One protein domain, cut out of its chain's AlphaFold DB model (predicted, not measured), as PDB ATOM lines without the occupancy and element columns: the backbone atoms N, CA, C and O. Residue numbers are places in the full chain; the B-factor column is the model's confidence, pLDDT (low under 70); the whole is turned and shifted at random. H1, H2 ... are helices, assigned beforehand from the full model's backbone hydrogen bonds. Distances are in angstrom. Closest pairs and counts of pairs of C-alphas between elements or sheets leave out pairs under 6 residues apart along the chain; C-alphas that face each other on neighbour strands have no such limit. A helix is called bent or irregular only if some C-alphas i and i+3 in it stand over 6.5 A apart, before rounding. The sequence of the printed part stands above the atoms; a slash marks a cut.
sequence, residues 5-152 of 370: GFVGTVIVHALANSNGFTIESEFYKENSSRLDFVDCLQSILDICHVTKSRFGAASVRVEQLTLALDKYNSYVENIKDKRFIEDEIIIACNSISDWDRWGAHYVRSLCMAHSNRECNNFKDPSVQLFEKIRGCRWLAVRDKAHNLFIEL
ATOM      1  N   GLY A   5      11.914  22.465  17.480       57.09
ATOM      2  CA  GLY A   5      12.314  22.600  18.882       57.09
ATOM      3  C   GLY A   5      12.719  24.029  19.246       57.09
ATOM      4  O   GLY A   5      12.304  24.554  20.283       57.09
ATOM      5  N   PHE A   6      13.435  24.718  18.355       62.75
ATOM      6  CA  PHE A   6      13.813  26.117  18.566       62.75
ATOM      7  C   PHE A   6      12.586  27.042  18.628       62.75
ATOM      8  O   PHE A   6      12.475  27.872  19.522       62.75
ATOM      9  N   VAL A   7      11.595  26.853  17.750       65.31
ATOM     10  CA  VAL A   7      10.346  27.650  17.791       65.31
ATOM     11  C   VAL A   7       9.574  27.416  19.086       65.31
ATOM     12  O   VAL A   7       9.069  28.365  19.686       65.31
ATOM     13  N   GLY A   8       9.514  26.167  19.546       68.25
ATOM     14  CA  GLY A   8       8.900  25.831  20.823       68.25
ATOM     15  C   GLY A   8       9.523  26.544  22.004       68.25
ATOM     16  O   GLY A   8       8.825  27.135  22.823       68.25
ATOM     17  N   THR A   9      10.852  26.521  22.069       68.06
ATOM     18  CA  THR A   9      11.581  27.172  23.158       68.06
ATOM     19  C   THR A   9      11.384  28.685  23.152       68.06
ATOM     20  O   THR A   9      11.144  29.239  24.220       68.06
ATOM     21  N   VAL A  10      11.362  29.349  21.993       74.38
ATOM     22  CA  VAL A  10      11.058  30.791  21.911       74.38
ATOM     23  C   VAL A  10       9.661  31.108  22.465       74.38
ATOM     24  O   VAL A  10       9.498  32.064  23.221       74.38
ATOM     25  N   ILE A  11       8.651  30.284  22.162       76.31
ATOM     26  CA  ILE A  11       7.284  30.463  22.687       76.31
ATOM     27  C   ILE A  11       7.242  30.267  24.208       76.31
ATOM     28  O   ILE A  11       6.605  31.046  24.918       76.31
ATOM     29  N   VAL A  12       7.938  29.249  24.717       80.94
ATOM     30  CA  VAL A  12       8.066  28.976  26.157       80.94
ATOM     31  C   VAL A  12       8.679  30.168  26.892       80.94
ATOM     32  O   VAL A  12       8.162  30.592  27.927       80.94
ATOM     33  N   HIS A  13       9.746  30.739  26.338       78.81
ATOM     34  CA  HIS A  13      10.423  31.899  26.906       78.81
ATOM     35  C   HIS A  13       9.544  33.154  26.845       78.81
ATOM     36  O   HIS A  13       9.425  33.860  27.843       78.81
ATOM     37  N   ALA A  14       8.833  33.390  25.737       81.62
ATOM     38  CA  ALA A  14       7.874  34.491  25.628       81.62
ATOM     39  C   ALA A  14       6.741  34.391  26.670       81.62
ATOM     40  O   ALA A  14       6.376  35.391  27.293       81.62
ATOM     41  N   LEU A  15       6.224  33.183  26.924       81.94
ATOM     42  CA  LEU A  15       5.237  32.941  27.982       81.94
ATOM     43  C   LEU A  15       5.808  33.264  29.368       81.94
ATOM     44  O   LEU A  15       5.152  33.942  30.160       81.94
ATOM     45  N   ALA A  16       7.037  32.833  29.655       80.25
ATOM     46  CA  ALA A  16       7.695  33.136  30.923       80.25
ATOM     47  C   ALA A  16       7.944  34.648  31.090       80.25
ATOM     48  O   ALA A  16       7.684  35.192  32.163       80.25
ATOM     49  N   ASN A  17       8.348  35.341  30.021       80.19
ATOM     50  CA  ASN A  17       8.620  36.783  30.020       80.19
ATOM     51  C   ASN A  17       7.361  37.647  30.173       80.19
ATOM     52  O   ASN A  17       7.439  38.711  30.783       80.19
ATOM     53  N   SER A  18       6.202  37.185  29.688       75.00
ATOM     54  CA  SER A  18       4.931  37.924  29.801       75.00
ATOM     55  C   SER A  18       4.377  38.008  31.228       75.00
ATOM     56  O   SER A  18       3.535  38.857  31.525       75.00
ATOM     57  N   ASN A  19       4.862  37.160  32.136       65.38
ATOM     58  CA  ASN A  19       4.536  37.265  33.548       65.38
ATOM     59  C   ASN A  19       5.422  38.354  34.164       65.38
ATOM     60  O   ASN A  19       6.629  38.171  34.306       65.38
ATOM     61  N   GLY A  20       4.824  39.507  34.480       59.44
ATOM     62  CA  GLY A  20       5.489  40.696  35.025       59.44
ATOM     63  C   GLY A  20       6.084  40.477  36.418       59.44
ATOM     64  O   GLY A  20       5.566  40.980  37.412       59.44
ATOM     65  N   PHE A  21       7.157  39.696  36.496       65.69
ATOM     66  CA  PHE A  21       7.928  39.498  37.712       65.69
ATOM     67  C   PHE A  21       8.806  40.721  37.976       65.69
ATOM     68  O   PHE A  21       9.354  41.325  37.054       65.69
ATOM     69  N   THR A  22       8.940  41.085  39.250       58.75
ATOM     70  CA  THR A  22       9.858  42.134  39.692       58.75
ATOM     71  C   THR A  22      11.287  41.736  39.347       58.75
ATOM     72  O   THR A  22      11.790  40.739  39.860       58.75
ATOM     73  N   ILE A  23      11.907  42.515  38.467       62.72
ATOM     74  CA  ILE A  23      13.316  42.408  38.093       62.72
ATOM     75  C   ILE A  23      14.133  42.888  39.301       62.72
ATOM     76  O   ILE A  23      13.930  44.016  39.758       62.72
ATOM     77  N   GLU A  24      15.012  42.044  39.845       60.72
ATOM     78  CA  GLU A  24      15.953  42.476  40.888       60.72
ATOM     79  C   GLU A  24      16.832  43.628  40.365       60.72
ATOM     80  O   GLU A  24      17.220  43.658  39.195       60.72
ATOM     81  N   SER A  25      17.113  44.627  41.208       57.62
ATOM     82  CA  SER A  25      17.860  45.819  40.793       57.62
ATOM     83  C   SER A  25      19.303  45.465  40.413       57.62
ATOM     84  O   SER A  25      20.073  45.018  41.262       57.62
ATOM     85  N   GLU A  26      19.666  45.693  39.151       59.78
ATOM     86  CA  GLU A  26      21.010  45.466  38.596       59.78
ATOM     87  C   GLU A  26      22.116  46.292  39.276       59.78
ATOM     88  O   GLU A  26      21.907  47.416  39.740       59.78
ATOM     89  N   PHE A  27      23.347  45.775  39.198       57.22
ATOM     90  CA  PHE A  27      24.564  46.546  39.437       57.22
ATOM     91  C   PHE A  27      24.837  47.516  38.268       57.22
ATOM     92  O   PHE A  27      24.844  47.129  37.101       57.22
ATOM     93  N   TYR A  28      25.161  48.779  38.574       53.81
ATOM     94  CA  TYR A  28      25.370  49.872  37.599       53.81
ATOM     95  C   TYR A  28      26.324  49.557  36.424       53.81
ATOM     96  O   TYR A  28      26.156  50.113  35.340       53.81
ATOM     97  N   LYS A  29      27.330  48.692  36.619       56.06
ATOM     98  CA  LYS A  29      28.334  48.365  35.587       56.06
ATOM     99  C   LYS A  29      27.792  47.464  34.474       56.06
ATOM    100  O   LYS A  29      28.169  47.658  33.324       56.06
ATOM    101  N   GLU A  30      26.894  46.532  34.790       63.38
ATOM    102  CA  GLU A  30      26.298  45.626  33.793       63.38
ATOM    103  C   GLU A  30      25.340  46.374  32.861       63.38
ATOM    104  O   GLU A  30      25.254  46.086  31.667       63.38
ATOM    105  N   ASN A  31      24.689  47.415  33.385       70.19
ATOM    106  CA  ASN A  31      23.751  48.228  32.626       70.19
ATOM    107  C   ASN A  31      24.436  49.010  31.486       70.19
ATOM    108  O   ASN A  31      23.827  49.188  30.436       70.19
ATOM    109  N   SER A  32      25.696  49.438  31.659       76.81
ATOM    110  CA  SER A  32      26.444  50.168  30.620       76.81
ATOM    111  C   SER A  32      26.825  49.261  29.450       76.81
ATOM    112  O   SER A  32      26.493  49.571  28.313       76.81
ATOM    113  N   SER A  33      27.450  48.108  29.716       82.88
ATOM    114  CA  SER A  33      27.905  47.197  28.654       82.88
ATOM    115  C   SER A  33      26.751  46.579  27.861       82.88
ATOM    116  O   SER A  33      26.876  46.363  26.657       82.88
ATOM    117  N   ARG A  34      25.601  46.356  28.512       87.44
ATOM    118  CA  ARG A  34      24.366  45.939  27.838       87.44
ATOM    119  C   ARG A  34      23.850  47.011  26.876       87.44
ATOM    120  O   ARG A  34      23.441  46.679  25.770       87.44
ATOM    121  N   LEU A  35      23.835  48.281  27.291       87.81
ATOM    122  CA  LEU A  35      23.389  49.378  26.425       87.81
ATOM    123  C   LEU A  35      24.326  49.553  25.226       87.81
ATOM    124  O   LEU A  35      23.835  49.662  24.108       87.81
ATOM    125  N   ASP A  36      25.640  49.432  25.434       89.19
ATOM    126  CA  ASP A  36      26.618  49.443  24.338       89.19
ATOM    127  C   ASP A  36      26.332  48.324  23.312       89.19
ATOM    128  O   ASP A  36      26.469  48.525  22.103       89.19
ATOM    129  N   PHE A  37      25.903  47.141  23.778       90.69
ATOM    130  CA  PHE A  37      25.493  46.043  22.895       90.69
ATOM    131  C   PHE A  37      24.223  46.373  22.110       90.69
ATOM    132  O   PHE A  37      24.175  46.174  20.897       90.69
ATOM    133  N   VAL A  38      23.200  46.906  22.784       91.44
ATOM    134  CA  VAL A  38      21.941  47.320  22.144       91.44
ATOM    135  C   VAL A  38      22.204  48.369  21.063       91.44
ATOM    136  O   VAL A  38      21.684  48.234  19.956       91.44
ATOM    137  N   ASP A  39      23.065  49.349  21.331       92.12
ATOM    138  CA  ASP A  39      23.439  50.388  20.368       92.12
ATOM    139  C   ASP A  39      24.177  49.807  19.151       92.12
ATOM    140  O   ASP A  39      23.950  50.235  18.012       92.12
ATOM    141  N   CYS A  40      25.026  48.793  19.357       92.81
ATOM    142  CA  CYS A  40      25.669  48.057  18.269       92.81
ATOM    143  C   CYS A  40      24.633  47.339  17.388       92.81
ATOM    144  O   CYS A  40      24.627  47.520  16.167       92.81
ATOM    145  N   LEU A  41      23.717  46.579  17.997       92.81
ATOM    146  CA  LEU A  41      22.667  45.856  17.271       92.81
ATOM    147  C   LEU A  41      21.734  46.813  16.524       92.81
ATOM    148  O   LEU A  41      21.378  46.553  15.374       92.81
ATOM    149  N   GLN A  42      21.363  47.934  17.144       93.44
ATOM    150  CA  GLN A  42      20.542  48.956  16.503       93.44
ATOM    151  C   GLN A  42      21.274  49.587  15.313       93.44
ATOM    152  O   GLN A  42      20.695  49.694  14.236       93.44
ATOM    153  N   SER A  43      22.572  49.880  15.454       92.94
ATOM    154  CA  SER A  43      23.404  50.375  14.347       92.94
ATOM    155  C   SER A  43      23.429  49.401  13.165       92.94
ATOM    156  O   SER A  43      23.299  49.823  12.020       92.94
ATOM    157  N   ILE A  44      23.560  48.094  13.422       92.19
ATOM    158  CA  ILE A  44      23.509  47.053  12.382       92.19
ATOM    159  C   ILE A  44      22.156  47.083  11.654       92.19
ATOM    160  O   ILE A  44      22.103  47.036  10.423       92.19
ATOM    161  N   LEU A  45      21.053  47.190  12.399       91.56
ATOM    162  CA  LEU A  45      19.708  47.249  11.822       91.56
ATOM    163  C   LEU A  45      19.480  48.507  10.984       91.56
ATOM    164  O   LEU A  45      18.823  48.419   9.945       91.56
ATOM    165  N   ASP A  46      20.031  49.640  11.410       91.50
ATOM    166  CA  ASP A  46      19.929  50.914  10.704       91.50
ATOM    167  C   ASP A  46      20.757  50.896   9.409       91.50
ATOM    168  O   ASP A  46      20.272  51.317   8.357       91.50
ATOM    169  N   ILE A  47      21.965  50.320   9.442       90.44
ATOM    170  CA  ILE A  47      22.817  50.117   8.258       90.44
ATOM    171  C   ILE A  47      22.118  49.228   7.225       90.44
ATOM    172  O   ILE A  47      22.105  49.532   6.028       90.44
ATOM    173  N   CYS A  48      21.520  48.128   7.682       87.44
ATOM    174  CA  CYS A  48      20.821  47.164   6.838       87.44
ATOM    175  C   CYS A  48      19.353  47.541   6.581       87.44
ATOM    176  O   CYS A  48      18.587  46.718   6.067       87.44
ATOM    177  N   HIS A  49      18.931  48.759   6.933       85.88
ATOM    178  CA  HIS A  49      17.567  49.207   6.707       85.88
ATOM    179  C   HIS A  49      17.286  49.347   5.205       85.88
ATOM    180  O   HIS A  49      18.029  49.979   4.451       85.88
ATOM    181  N   VAL A  50      16.162  48.781   4.770       82.00
ATOM    182  CA  VAL A  50      15.687  48.843   3.385       82.00
ATOM    183  C   VAL A  50      14.268  49.385   3.351       82.00
ATOM    184  O   VAL A  50      13.378  48.927   4.071       82.00
ATOM    185  N   THR A  51      14.041  50.374   2.489       72.25
ATOM    186  CA  THR A  51      12.723  50.981   2.300       72.25
ATOM    187  C   THR A  51      11.768  49.986   1.651       72.25
ATOM    188  O   THR A  51      12.063  49.420   0.594       72.25
ATOM    189  N   LYS A  52      10.590  49.801   2.249       68.19
ATOM    190  CA  LYS A  52       9.506  49.021   1.643       68.19
ATOM    191  C   LYS A  52       8.705  49.911   0.698       68.19
ATOM    192  O   LYS A  52       8.162  50.927   1.119       68.19
ATOM    193  N   SER A  53       8.619  49.522  -0.574       64.75
ATOM    194  CA  SER A  53       7.738  50.167  -1.552       64.75
ATOM    195  C   SER A  53       6.448  49.362  -1.734       64.75
ATOM    196  O   SER A  53       6.375  48.188  -1.366       64.75
ATOM    197  N   ARG A  54       5.451  49.959  -2.398       56.78
ATOM    198  CA  ARG A  54       4.214  49.269  -2.815       56.78
ATOM    199  C   ARG A  54       4.440  48.058  -3.740       56.78
ATOM    200  O   ARG A  54       3.523  47.269  -3.918       56.78
ATOM    201  N   PHE A  55       5.633  47.918  -4.324       57.69
ATOM    202  CA  PHE A  55       5.995  46.839  -5.252       57.69
ATOM    203  C   PHE A  55       6.897  45.764  -4.627       57.69
ATOM    204  O   PHE A  55       7.305  44.837  -5.319       57.69
ATOM    205  N   GLY A  56       7.209  45.872  -3.331       60.41
ATOM    206  CA  GLY A  56       8.070  44.931  -2.615       60.41
ATOM    207  C   GLY A  56       9.131  45.620  -1.758       60.41
ATOM    208  O   GLY A  56       9.333  46.839  -1.830       60.41
ATOM    209  N   ALA A  57       9.797  44.823  -0.921       63.00
ATOM    210  CA  ALA A  57      10.973  45.245  -0.171       63.00
ATOM    211  C   ALA A  57      12.209  45.155  -1.075       63.00
ATOM    212  O   ALA A  57      12.396  44.146  -1.752       63.00
ATOM    213  N   ALA A  58      13.037  46.201  -1.095       68.88
ATOM    214  CA  ALA A  58      14.372  46.087  -1.670       68.88
ATOM    215  C   ALA A  58      15.198  45.108  -0.818       68.88
ATOM    216  O   ALA A  58      15.093  45.139   0.408       68.88
ATOM    217  N   SER A  59      15.997  44.250  -1.453       74.75
ATOM    218  CA  SER A  59      16.976  43.421  -0.742       74.75
ATOM    219  C   SER A  59      18.155  44.268  -0.273       74.75
ATOM    220  O   SER A  59      18.505  45.274  -0.899       74.75
ATOM    221  N   VAL A  60      18.768  43.845   0.830       81.81
ATOM    222  CA  VAL A  60      19.971  44.481   1.374       81.81
ATOM    223  C   VAL A  60      21.141  44.290   0.407       81.81
ATOM    224  O   VAL A  60      21.286  43.237  -0.216       81.81
ATOM    225  N   ARG A  61      21.971  45.324   0.248       86.44
ATOM    226  CA  ARG A  61      23.166  45.276  -0.608       86.44
ATOM    227  C   ARG A  61      24.341  44.642   0.134       86.44
ATOM    228  O   ARG A  61      24.465  44.804   1.343       86.44
ATOM    229  N   VAL A  62      25.253  44.007  -0.608       86.69
ATOM    230  CA  VAL A  62      26.484  43.417  -0.043       86.69
ATOM    231  C   VAL A  62      27.280  44.460   0.747       86.69
ATOM    232  O   VAL A  62      27.677  44.191   1.871       86.69
ATOM    233  N   GLU A  63      27.416  45.677   0.214       88.50
ATOM    234  CA  GLU A  63      28.122  46.793   0.867       88.50
ATOM    235  C   GLU A  63      27.555  47.136   2.255       88.50
ATOM    236  O   GLU A  63      28.309  47.432   3.177       88.50
ATOM    237  N   GLN A  64      26.228  47.060   2.425       88.44
ATOM    238  CA  GLN A  64      25.583  47.310   3.718       88.44
ATOM    239  C   GLN A  64      25.920  46.203   4.721       88.44
ATOM    240  O   GLN A  64      26.148  46.492   5.891       88.44
ATOM    241  N   LEU A  65      25.975  44.946   4.274       89.12
ATOM    242  CA  LEU A  65      26.345  43.823   5.138       89.12
ATOM    243  C   LEU A  65      27.816  43.872   5.541       89.12
ATOM    244  O   LEU A  65      28.128  43.604   6.697       89.12
ATOM    245  N   THR A  66      28.705  44.273   4.630       90.38
ATOM    246  CA  THR A  66      30.120  44.496   4.952       90.38
ATOM    247  C   THR A  66      30.268  45.588   6.011       90.38
ATOM    248  O   THR A  66      30.914  45.360   7.026       90.38
ATOM    249  N   LEU A  67      29.584  46.727   5.847       91.56
ATOM    250  CA  LEU A  67      29.607  47.811   6.835       91.56
ATOM    251  C   LEU A  67      29.038  47.374   8.199       91.56
ATOM    252  O   LEU A  67      29.561  47.753   9.247       91.56
ATOM    253  N   ALA A  68      27.967  46.576   8.196       91.00
ATOM    254  CA  ALA A  68      27.382  46.022   9.413       91.00
ATOM    255  C   ALA A  68      28.344  45.059  10.128       91.00
ATOM    256  O   ALA A  68      28.478  45.122  11.352       91.00
ATOM    257  N   LEU A  69      29.045  44.214   9.370       91.69
ATOM    258  CA  LEU A  69      30.046  43.296   9.901       91.69
ATOM    259  C   LEU A  69      31.246  44.052  10.486       91.69
ATOM    260  O   LEU A  69      31.668  43.752  11.600       91.69
ATOM    261  N   ASP A  70      31.744  45.079   9.795       91.62
ATOM    262  CA  ASP A  70      32.834  45.929  10.289       91.62
ATOM    263  C   ASP A  70      32.448  46.641  11.591       91.62
ATOM    264  O   ASP A  70      33.234  46.709  12.540       91.62
ATOM    265  N   LYS A  71      31.203  47.127  11.676       91.94
ATOM    266  CA  LYS A  71      30.666  47.748  12.892       91.94
ATOM    267  C   LYS A  71      30.620  46.761  14.060       91.94
ATOM    268  O   LYS A  71      30.966  47.142  15.179       91.94
ATOM    269  N   TYR A  72      30.217  45.518  13.803       92.25
ATOM    270  CA  TYR A  72      30.190  44.464  14.812       92.25
ATOM    271  C   TYR A  72      31.599  44.064  15.264       92.25
ATOM    272  O   TYR A  72      31.866  44.008  16.461       92.25
ATOM    273  N   ASN A  73      32.535  43.881  14.332       91.19
ATOM    274  CA  ASN A  73      33.926  43.553  14.653       91.19
ATOM    275  C   ASN A  73      34.586  44.654  15.495       91.19
ATOM    276  O   ASN A  73      35.210  44.367  16.514       91.19
ATOM    277  N   SER A  74      34.362  45.925  15.141       90.94
ATOM    278  CA  SER A  74      34.842  47.066  15.930       90.94
ATOM    279  C   SER A  74      34.258  47.087  17.349       90.94
ATOM    280  O   SER A  74      34.946  47.467  18.298       90.94
ATOM    281  N   TYR A  75      33.005  46.663  17.520       90.12
ATOM    282  CA  TYR A  75      32.409  46.502  18.844       90.12
ATOM    283  C   TYR A  75      33.085  45.371  19.635       90.12
ATOM    284  O   TYR A  75      33.496  45.591  20.774       90.12
ATOM    285  N   VAL A  76      33.269  44.199  19.018       88.25
ATOM    286  CA  VAL A  76      33.904  43.023  19.639       88.25
ATOM    287  C   VAL A  76      35.340  43.314  20.095       88.25
ATOM    288  O   VAL A  76      35.755  42.830  21.145       88.25
ATOM    289  N   GLU A  77      36.094  44.134  19.364       87.56
ATOM    290  CA  GLU A  77      37.458  44.526  19.752       87.56
ATOM    291  C   GLU A  77      37.506  45.470  20.965       87.56
ATOM    292  O   GLU A  77      38.441  45.412  21.762       87.56
ATOM    293  N   ASN A  78      36.502  46.336  21.121       85.06
ATOM    294  CA  ASN A  78      36.487  47.391  22.141       85.06
ATOM    295  C   ASN A  78      35.724  47.011  23.421       85.06
ATOM    296  O   ASN A  78      35.726  47.764  24.402       85.06
ATOM    297  N   ILE A  79      35.053  45.860  23.425       85.25
ATOM    298  CA  ILE A  79      34.197  45.444  24.529       85.25
ATOM    299  C   ILE A  79      35.008  44.999  25.753       85.25
ATOM    300  O   ILE A  79      35.976  44.243  25.669       85.25
ATOM    301  N   LYS A  80      34.580  45.444  26.938       77.00
ATOM    302  CA  LYS A  80      35.165  45.011  28.220       77.00
ATOM    303  C   LYS A  80      34.531  43.727  28.753       77.00
ATOM    304  O   LYS A  80      35.201  42.951  29.426       77.00
ATOM    305  N   ASP A  81      33.248  43.517  28.465       78.81
ATOM    306  CA  ASP A  81      32.455  42.395  28.960       78.81
ATOM    307  C   ASP A  81      32.132  41.408  27.834       78.81
ATOM    308  O   ASP A  81      31.206  41.613  27.056       78.81
ATOM    309  N   LYS A  82      32.880  40.304  27.771       81.06
ATOM    310  CA  LYS A  82      32.756  39.288  26.713       81.06
ATOM    311  C   LYS A  82      31.429  38.517  26.725       81.06
ATOM    312  O   LYS A  82      31.204  37.716  25.827       81.06
ATOM    313  N   ARG A  83      30.559  38.733  27.718       80.88
ATOM    314  CA  ARG A  83      29.234  38.094  27.792       80.88
ATOM    315  C   ARG A  83      28.279  38.569  26.690       80.88
ATOM    316  O   ARG A  83      27.327  37.859  26.388       80.88
ATOM    317  N   PHE A  84      28.523  39.737  26.093       83.81
ATOM    318  CA  PHE A  84      27.694  40.315  25.027       83.81
ATOM    319  C   PHE A  84      28.338  40.131  23.645       83.81
ATOM    320  O   PHE A  84      28.547  41.089  22.907       83.81
ATOM    321  N   ILE A  85      28.701  38.891  23.311       85.94
ATOM    322  CA  ILE A  85      29.245  38.515  22.002       85.94
ATOM    323  C   ILE A  85      28.448  37.317  21.496       85.94
ATOM    324  O   ILE A  85      28.281  36.337  22.214       85.94
ATOM    325  N   GLU A  86      27.974  37.403  20.256       86.06
ATOM    326  CA  GLU A  86      27.222  36.346  19.581       86.06
ATOM    327  C   GLU A  86      27.789  36.079  18.177       86.06
ATOM    328  O   GLU A  86      27.747  36.942  17.295       86.06
ATOM    329  N   ASP A  87      28.289  34.867  17.941       85.75
ATOM    330  CA  ASP A  87      28.917  34.490  16.663       85.75
ATOM    331  C   ASP A  87      27.909  34.429  15.505       85.75
ATOM    332  O   ASP A  87      28.243  34.665  14.343       85.75
ATOM    333  N   GLU A  88      26.637  34.168  15.813       85.56
ATOM    334  CA  GLU A  88      25.561  34.083  14.820       85.56
ATOM    335  C   GLU A  88      25.315  35.412  14.091       85.56
ATOM    336  O   GLU A  88      24.799  35.416  12.974       85.56
ATOM    337  N   ILE A  89      25.725  36.547  14.671       88.12
ATOM    338  CA  ILE A  89      25.658  37.855  14.000       88.12
ATOM    339  C   ILE A  89      26.621  37.886  12.806       88.12
ATOM    340  O   ILE A  89      26.255  38.358  11.730       88.12
ATOM    341  N   ILE A  90      27.817  37.310  12.955       88.06
ATOM    342  CA  ILE A  90      28.805  37.214  11.873       88.06
ATOM    343  C   ILE A  90      28.239  36.350  10.743       88.06
ATOM    344  O   ILE A  90      28.274  36.738   9.576       88.06
ATOM    345  N   ILE A  91      27.644  35.206  11.090       86.19
ATOM    346  CA  ILE A  91      27.036  34.290  10.117       86.19
ATOM    347  C   ILE A  91      25.868  34.970   9.391       86.19
ATOM    348  O   ILE A  91      25.770  34.878   8.168       86.19
ATOM    349  N   ALA A  92      25.024  35.706  10.119       86.94
ATOM    350  CA  ALA A  92      23.920  36.469   9.549       86.94
ATOM    351  C   ALA A  92      24.391  37.526   8.538       86.94
ATOM    352  O   ALA A  92      23.736  37.724   7.514       86.94
ATOM    353  N   CYS A  93      25.512  38.199   8.811       86.12
ATOM    354  CA  CYS A  93      26.056  39.254   7.955       86.12
ATOM    355  C   CYS A  93      26.928  38.733   6.796       86.12
ATOM    356  O   CYS A  93      27.206  39.491   5.871       86.12
ATOM    357  N   ASN A  94      27.320  37.455   6.784       85.69
ATOM    358  CA  ASN A  94      28.186  36.895   5.736       85.69
ATOM    359  C   ASN A  94      27.510  36.772   4.360       85.69
ATOM    360  O   ASN A  94      28.194  36.788   3.335       85.69
ATOM    361  N   SER A  95      26.184  36.621   4.307       84.81
ATOM    362  CA  SER A  95      25.449  36.459   3.049       84.81
ATOM    363  C   SER A  95      24.097  37.161   3.079       84.81
ATOM    364  O   SER A  95      23.341  37.044   4.044       84.81
ATOM    365  N   ILE A  96      23.728  37.795   1.959       84.69
ATOM    366  CA  ILE A  96      22.386  38.366   1.753       84.69
ATOM    367  C   ILE A  96      21.309  37.291   1.932       84.69
ATOM    368  O   ILE A  96      20.265  37.554   2.523       84.69
ATOM    369  N   SER A  97      21.569  36.063   1.466       83.19
ATOM    370  CA  SER A  97      20.603  34.970   1.594       83.19
ATOM    371  C   SER A  97      20.306  34.623   3.049       83.19
ATOM    372  O   SER A  97      19.173  34.276   3.365       83.19
ATOM    373  N   ASP A  98      21.308  34.692   3.925       82.75
ATOM    374  CA  ASP A  98      21.156  34.376   5.344       82.75
ATOM    375  C   ASP A  98      20.529  35.537   6.107       82.75
ATOM    376  O   ASP A  98      19.598  35.320   6.891       82.75
ATOM    377  N   TRP A  99      20.942  36.765   5.791       86.06
ATOM    378  CA  TRP A  99      20.342  37.979   6.328       86.06
ATOM    379  C   TRP A  99      18.831  38.043   6.072       86.06
ATOM    380  O   TRP A  99      18.049  38.184   7.017       86.06
ATOM    381  N   ASP A 100      18.414  37.873   4.813       82.88
ATOM    382  CA  ASP A 100      17.003  37.933   4.418       82.88
ATOM    383  C   ASP A 100      16.207  36.735   4.957       82.88
ATOM    384  O   ASP A 100      15.029  36.864   5.298       82.88
ATOM    385  N   ARG A 101      16.834  35.555   5.056       77.50
ATOM    386  CA  ARG A 101      16.160  34.333   5.513       77.50
ATOM    387  C   ARG A 101      15.924  34.307   7.020       77.50
ATOM    388  O   ARG A 101      14.891  33.795   7.446       77.50
ATOM    389  N   TRP A 102      16.880  34.764   7.827       83.50
ATOM    390  CA  TRP A 102      16.793  34.667   9.290       83.50
ATOM    391  C   TRP A 102      17.586  35.745  10.040       83.50
ATOM    392  O   TRP A 102      17.135  36.172  11.104       83.50
ATOM    393  N   GLY A 103      18.711  36.222   9.502       86.25
ATOM    394  CA  GLY A 103      19.630  37.129  10.199       86.25
ATOM    395  C   GLY A 103      18.979  38.432  10.665       86.25
ATOM    396  O   GLY A 103      19.070  38.801  11.835       86.25
ATOM    397  N   ALA A 104      18.197  39.076   9.796       86.81
ATOM    398  CA  ALA A 104      17.497  40.312  10.136       86.81
ATOM    399  C   ALA A 104      16.431  40.121  11.233       86.81
ATOM    400  O   ALA A 104      16.066  41.070  11.929       86.81
ATOM    401  N   HIS A 105      15.864  38.920  11.365       87.88
ATOM    402  CA  HIS A 105      14.917  38.599  12.435       87.88
ATOM    403  C   HIS A 105      15.645  38.296  13.743       87.88
ATOM    404  O   HIS A 105      15.207  38.746  14.800       87.88
ATOM    405  N   TYR A 106      16.771  37.590  13.653       88.06
ATOM    406  CA  TYR A 106      17.634  37.267  14.779       88.06
ATOM    407  C   TYR A 106      18.160  38.530  15.478       88.06
ATOM    408  O   TYR A 106      17.883  38.722  16.661       88.06
ATOM    409  N   VAL A 107      18.783  39.457  14.739       90.25
ATOM    410  CA  VAL A 107      19.333  40.706  15.306       90.25
ATOM    411  C   VAL A 107      18.244  41.567  15.963       90.25
ATOM    412  O   VAL A 107      18.446  42.098  17.053       90.25
ATOM    413  N   ARG A 108      17.050  41.664  15.356       90.44
ATOM    414  CA  ARG A 108      15.902  42.377  15.959       90.44
ATOM    415  C   ARG A 108      15.420  41.720  17.248       90.44
ATOM    416  O   ARG A 108      15.133  42.422  18.213       90.44
ATOM    417  N   SER A 109      15.317  40.391  17.249       88.62
ATOM    418  CA  SER A 109      14.913  39.615  18.424       88.62
ATOM    419  C   SER A 109      15.887  39.834  19.581       88.62
ATOM    420  O   SER A 109      15.459  40.089  20.704       88.62
ATOM    421  N   LEU A 110      17.190  39.801  19.291       89.62
ATOM    422  CA  LEU A 110      18.247  40.000  20.273       89.62
ATOM    423  C   LEU A 110      18.263  41.439  20.818       89.62
ATOM    424  O   LEU A 110      18.297  41.632  22.031       89.62
ATOM    425  N   CYS A 111      18.137  42.445  19.946       90.62
ATOM    426  CA  CYS A 111      18.055  43.855  20.347       90.62
ATOM    427  C   CYS A 111      16.876  44.111  21.304       90.62
ATOM    428  O   CYS A 111      17.033  44.736  22.357       90.62
ATOM    429  N   MET A 112      15.700  43.562  20.982       88.94
ATOM    430  CA  MET A 112      14.512  43.683  21.830       88.94
ATOM    431  C   MET A 112      14.680  42.943  23.164       88.94
ATOM    432  O   MET A 112      14.345  43.488  24.214       88.94
ATOM    433  N   ALA A 113      15.242  41.732  23.138       88.44
ATOM    434  CA  ALA A 113      15.492  40.937  24.337       88.44
ATOM    435  C   ALA A 113      16.416  41.666  25.324       88.44
ATOM    436  O   ALA A 113      16.099  41.771  26.507       88.44
ATOM    437  N   HIS A 114      17.506  42.261  24.835       89.06
ATOM    438  CA  HIS A 114      18.411  43.060  25.664       89.06
ATOM    439  C   HIS A 114      17.789  44.371  26.145       89.06
ATOM    440  O   HIS A 114      18.046  44.785  27.276       89.06
ATOM    441  N   SER A 115      16.942  45.008  25.335       87.56
ATOM    442  CA  SER A 115      16.214  46.226  25.724       87.56
ATOM    443  C   SER A 115      15.218  45.959  26.858       87.56
ATOM    444  O   SER A 115      15.171  46.715  27.829       87.56
ATOM    445  N   ASN A 116      14.488  44.844  26.777       84.12
ATOM    446  CA  ASN A 116      13.465  44.445  27.751       84.12
ATOM    447  C   ASN A 116      14.007  43.582  28.901       84.12
ATOM    448  O   ASN A 116      13.261  43.257  29.829       84.12
ATOM    449  N   ARG A 117      15.291  43.203  28.857       84.44
ATOM    450  CA  ARG A 117      15.938  42.294  29.820       84.44
ATOM    451  C   ARG A 117      15.213  40.951  29.894       84.44
ATOM    452  O   ARG A 117      14.736  40.511  30.944       84.44
ATOM    453  N   GLU A 118      15.038  40.340  28.735       84.81
ATOM    454  CA  GLU A 118      14.273  39.117  28.530       84.81
ATOM    455  C   GLU A 118      15.183  37.993  28.047       84.81
ATOM    456  O   GLU A 118      15.936  38.157  27.091       84.81
ATOM    457  N   CYS A 119      15.071  36.820  28.670       84.81
ATOM    458  CA  CYS A 119      15.644  35.604  28.106       84.81
ATOM    459  C   CYS A 119      14.662  35.099  27.046       84.81
ATOM    460  O   CYS A 119      13.580  34.628  27.392       84.81
ATOM    461  N   ASN A 120      14.970  35.289  25.760       82.81
ATOM    462  CA  ASN A 120      14.070  34.969  24.641       82.81
ATOM    463  C   ASN A 120      14.347  33.591  24.008       82.81
ATOM    464  O   ASN A 120      13.487  33.057  23.309       82.81
ATOM    465  N   ASN A 121      15.527  33.019  24.234       78.56
ATOM    466  CA  ASN A 121      15.925  31.704  23.747       78.56
ATOM    467  C   ASN A 121      16.975  31.087  24.681       78.56
ATOM    468  O   ASN A 121      17.454  31.769  25.574       78.56
ATOM    469  N   PHE A 122      17.315  29.811  24.478       76.19
ATOM    470  CA  PHE A 122      18.268  29.066  25.317       76.19
ATOM    471  C   PHE A 122      19.697  29.003  24.745       76.19
ATOM    472  O   PHE A 122      20.598  28.501  25.412       76.19
ATOM    473  N   LYS A 123      19.882  29.404  23.481       74.81
ATOM    474  CA  LYS A 123      21.120  29.192  22.723       74.81
ATOM    475  C   LYS A 123      22.116  30.324  22.957       74.81
ATOM    476  O   LYS A 123      23.299  30.062  23.138       74.81
ATOM    477  N   ASP A 124      21.615  31.553  22.978       81.50
ATOM    478  CA  ASP A 124      22.434  32.757  23.014       81.50
ATOM    479  C   ASP A 124      22.874  33.038  24.466       81.50
ATOM    480  O   ASP A 124      22.015  33.240  25.342       81.50
ATOM    481  N   PRO A 125      24.186  33.034  24.772       81.06
ATOM    482  CA  PRO A 125      24.691  33.260  26.124       81.06
ATOM    483  C   PRO A 125      24.325  34.639  26.679       81.06
ATOM    484  O   PRO A 125      24.046  34.764  27.876       81.06
ATOM    485  N   SER A 126      24.275  35.664  25.822       84.75
ATOM    486  CA  SER A 126      24.046  37.049  26.244       84.75
ATOM    487  C   SER A 126      22.662  37.277  26.856       84.75
ATOM    488  O   SER A 126      22.500  38.184  27.663       84.75
ATOM    489  N   VAL A 127      21.658  36.457  26.534       84.88
ATOM    490  CA  VAL A 127      20.297  36.598  27.087       84.88
ATOM    491  C   VAL A 127      20.030  35.680  28.283       84.88
ATOM    492  O   VAL A 127      19.099  35.941  29.049       84.88
ATOM    493  N   GLN A 128      20.858  34.647  28.509       82.06
ATOM    494  CA  GLN A 128      20.695  33.728  29.650       82.06
ATOM    495  C   GLN A 128      20.864  34.434  30.997       82.06
ATOM    496  O   GLN A 128      20.270  34.041  31.998       82.06
ATOM    497  N   LEU A 129      21.652  35.509  31.042       79.56
ATOM    498  CA  LEU A 129      21.882  36.280  32.266       79.56
ATOM    499  C   LEU A 129      20.593  36.871  32.864       79.56
ATOM    500  O   LEU A 129      20.497  37.008  34.085       79.56
ATOM    501  N   PHE A 130      19.568  37.118  32.044       79.06
ATOM    502  CA  PHE A 130      18.279  37.629  32.512       79.06
ATOM    503  C   PHE A 130      17.451  36.591  33.287       79.06
ATOM    504  O   PHE A 130      16.563  36.979  34.047       79.06
ATOM    505  N   GLU A 131      17.750  35.293  33.164       74.69
ATOM    506  CA  GLU A 131      17.108  34.236  33.963       74.69
ATOM    507  C   GLU A 131      17.324  34.464  35.461       74.69
ATOM    508  O   GLU A 131      16.377  34.407  36.248       74.69
ATOM    509  N   LYS A 132      18.564  34.792  35.849       70.75
ATOM    510  CA  LYS A 132      18.936  35.003  37.255       70.75
ATOM    511  C   LYS A 132      18.175  36.178  37.867       70.75
ATOM    512  O   LYS A 132      17.718  36.083  38.999       70.75
ATOM    513  N   ILE A 133      17.976  37.241  37.089       71.25
ATOM    514  CA  ILE A 133      17.350  38.491  37.543       71.25
ATOM    515  C   ILE A 133      15.822  38.343  37.702       71.25
ATOM    516  O   ILE A 133      15.200  39.060  38.485       71.25
ATOM    517  N   ARG A 134      15.196  37.402  36.979       72.75
ATOM    518  CA  ARG A 134      13.740  37.153  37.031       72.75
ATOM    519  C   ARG A 134      13.318  36.138  38.103       72.75
ATOM    520  O   ARG A 134      12.123  35.998  38.382       72.75
ATOM    521  N   GLY A 135      14.284  35.469  38.733       71.50
ATOM    522  CA  GLY A 135      14.092  34.646  39.923       71.50
ATOM    523  C   GLY A 135      13.335  33.326  39.710       71.50
ATOM    524  O   GLY A 135      12.945  32.933  38.610       71.50
ATOM    525  N   CYS A 136      13.097  32.618  40.818       74.81
ATOM    526  CA  CYS A 136      12.578  31.240  40.826       74.81
ATOM    527  C   CYS A 136      11.177  31.057  40.210       74.81
ATOM    528  O   CYS A 136      10.846  29.973  39.730       74.81
ATOM    529  N   ARG A 137      10.335  32.100  40.201       74.12
ATOM    530  CA  ARG A 137       8.982  32.025  39.621       74.12
ATOM    531  C   ARG A 137       9.001  32.006  38.097       74.12
ATOM    532  O   ARG A 137       8.221  31.262  37.506       74.12
ATOM    533  N   TRP A 138       9.893  32.776  37.476       82.81
ATOM    534  CA  TRP A 138      10.080  32.747  36.026       82.81
ATOM    535  C   TRP A 138      10.534  31.361  35.568       82.81
ATOM    536  O   TRP A 138       9.938  30.788  34.658       82.81
ATOM    537  N   LEU A 139      11.489  30.776  36.298       77.19
ATOM    538  CA  LEU A 139      11.970  29.412  36.088       77.19
ATOM    539  C   LEU A 139      10.847  28.374  36.127       77.19
ATOM    540  O   LEU A 139      10.689  27.595  35.193       77.19
ATOM    541  N   ALA A 140      10.007  28.417  37.162       80.50
ATOM    542  CA  ALA A 140       8.890  27.487  37.295       80.50
ATOM    543  C   ALA A 140       7.888  27.592  36.129       80.50
ATOM    544  O   ALA A 140       7.361  26.575  35.671       80.50
ATOM    545  N   VAL A 141       7.617  28.807  35.634       81.81
ATOM    546  CA  VAL A 141       6.732  29.017  34.477       81.81
ATOM    547  C   VAL A 141       7.385  28.524  33.191       81.81
ATOM    548  O   VAL A 141       6.729  27.806  32.433       81.81
ATOM    549  N   ARG A 142       8.661  28.859  32.964       82.75
ATOM    550  CA  ARG A 142       9.440  28.375  31.817       82.75
ATOM    551  C   ARG A 142       9.434  26.852  31.779       82.75
ATOM    552  O   ARG A 142       9.037  26.277  30.772       82.75
ATOM    553  N   ASP A 143       9.803  26.198  32.876       78.94
ATOM    554  CA  ASP A 143       9.914  24.739  32.945       78.94
ATOM    555  C   ASP A 143       8.554  24.069  32.752       78.94
ATOM    556  O   ASP A 143       8.435  23.074  32.038       78.94
ATOM    557  N   LYS A 144       7.487  24.643  33.319       81.12
ATOM    558  CA  LYS A 144       6.125  24.142  33.110       81.12
ATOM    559  C   LYS A 144       5.678  24.286  31.655       81.12
ATOM    560  O   LYS A 144       5.097  23.349  31.112       81.12
ATOM    561  N   ALA A 145       5.946  25.425  31.022       79.12
ATOM    562  CA  ALA A 145       5.632  25.645  29.614       79.12
ATOM    563  C   ALA A 145       6.489  24.753  28.698       79.12
ATOM    564  O   ALA A 145       5.973  24.225  27.715       79.12
ATOM    565  N   HIS A 146       7.755  24.515  29.046       74.31
ATOM    566  CA  HIS A 146       8.635  23.579  28.350       74.31
ATOM    567  C   HIS A 146       8.107  22.145  28.426       74.31
ATOM    568  O   HIS A 146       7.953  21.491  27.399       74.31
ATOM    569  N   ASN A 147       7.738  21.685  29.624       74.56
ATOM    570  CA  ASN A 147       7.139  20.368  29.830       74.56
ATOM    571  C   ASN A 147       5.827  20.213  29.052       74.56
ATOM    572  O   ASN A 147       5.609  19.188  28.412       74.56
ATOM    573  N   LEU A 148       4.983  21.249  29.035       77.56
ATOM    574  CA  LEU A 148       3.756  21.242  28.241       77.56
ATOM    575  C   LEU A 148       4.059  21.163  26.740       77.56
ATOM    576  O   LEU A 148       3.430  20.385  26.031       77.56
ATOM    577  N   PHE A 149       5.028  21.943  26.253       70.81
ATOM    578  CA  PHE A 149       5.447  21.918  24.853       70.81
ATOM    579  C   PHE A 149       5.963  20.535  24.437       70.81
ATOM    580  O   PHE A 149       5.606  20.043  23.367       70.81
ATOM    581  N   ILE A 150       6.744  19.884  25.301       64.06
ATOM    582  CA  ILE A 150       7.199  18.499  25.129       64.06
ATOM    583  C   ILE A 150       6.003  17.547  24.972       64.06
ATOM    584  O   ILE A 150       6.040  16.646  24.133       64.06
ATOM    585  N   GLU A 151       4.941  17.745  25.752       69.69
ATOM    586  CA  GLU A 151       3.733  16.914  25.737       69.69
ATOM    587  C   GLU A 151       2.793  17.188  24.550       69.69
ATOM    588  O   GLU A 151       1.881  16.391  24.308       69.69
ATOM    589  N   LEU A 152       3.009  18.259  23.773       67.62
ATOM    590  CA  LEU A 152       2.167  18.554  22.616       67.62
ATOM    591  C   LEU A 152       2.323  17.483  21.516       67.62
ATOM    592  O   LEU A 152       3.448  17.079  21.173       67.62
TER     593      LEU A 152
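AT A GLANCE: This is residues 5 to 152 of the 370 residues of an uncharacterized protein of Flavobacteriales bacterium (UniProt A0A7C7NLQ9). A long bent helix, H6, joins two lobes: its second arm, H6b, pairs with H1 at one end of the model, while its first arm, H6a, reaches toward a small bundle of H2, H3, H4 and the kinked H5. In the bundle the chain folds back from each helix to the next, and residues 52 to 57 of the link between H2 and H3 stick out. The printed part has 148 residues with six named helices, H1 to H6 in chain order, and no named strand; the class is all helix. The whole is compact, with a radius of gyration of the C-alphas of 16.8 A and spans of 46 by 40 by 25 A.

IN THESE COORDINATES: H6, residues 125 to 151, was assigned as one helix by its hydrogen bonds but is bent: C-alphas 133 and 136 are 9.3 A apart. Its arms are H6a, residues 125 to 133, and H6b, residues 136 to 151, 22.6 A long and ending at C-alpha 151 (3.733, 16.914, 25.737). H1, residues 5 to 18, is 20.2 A long and begins at C-alpha 5 (12.314, 22.600, 18.882). H5, residues 96 to 116, is 28.2 A long and irregular, with C-alphas 101 and 104 7.7 A apart and a kink of 52 degrees near residue 103. H2 spans residues 28 to 47, 29.5 A; H3 residues 62 to 78, 24.7 A; and H4 residues 87 to 94, 11.2 A.

HOW THE PARTS SIT: H6a and H6b stand at a steep tilt of 58 degrees. H6b touches H1, closest at the C-alphas of Arg 142 and Ala 16, 5.1 A, opposite ways at 36 degrees, only just steep. H6a only just touches the hub H5, with 3 pairs of C-alphas within 8 A, the closest being those of Val 127 and His 114, 6.9 A. H5 touches H2, closest at the C-alphas of Cys 111 and Val 38, 5.5 A, at a shallow tilt of 31 degrees, opposite ways. With residues 98 to 107 alone H5 touches H4, its hairpin partner, closest at the C-alphas of Gly 103 and Ala 92, 4.4 A. H3 makes hairpins with H2, closest at the C-alphas of Ala 68 and Ile 44, 5.0 A, and with H4, closest at those of Leu 65 and Cys 93, 5.4 A. Helix packing is mostly aligned, but only just, with 4 of 6 pairs at a shallow tilt. H1 and H5 are apart. Each O i to N i+4 pair is within hydrogen-bond range in H1, H3, H4 and H6b; the counts are 14 of 16 in H2, 14 of 17 in H5 and 0 of 5 in H6a, where 5 of 6 O i to N i+3 pairs are within range.

THE WHOLE: The two C-alphas farthest apart, those of Phe 55 and Cys 136, are 49.1 A apart. The printed part has no cut. The link from H2 to H3 is long, 14 residues, and residues 52 to 57 in it stand free. Mean pLDDT of the printed part is 80.0; residues 5 to 9, 19 to 30, 52 to 58 and 150 to 152 are under 70.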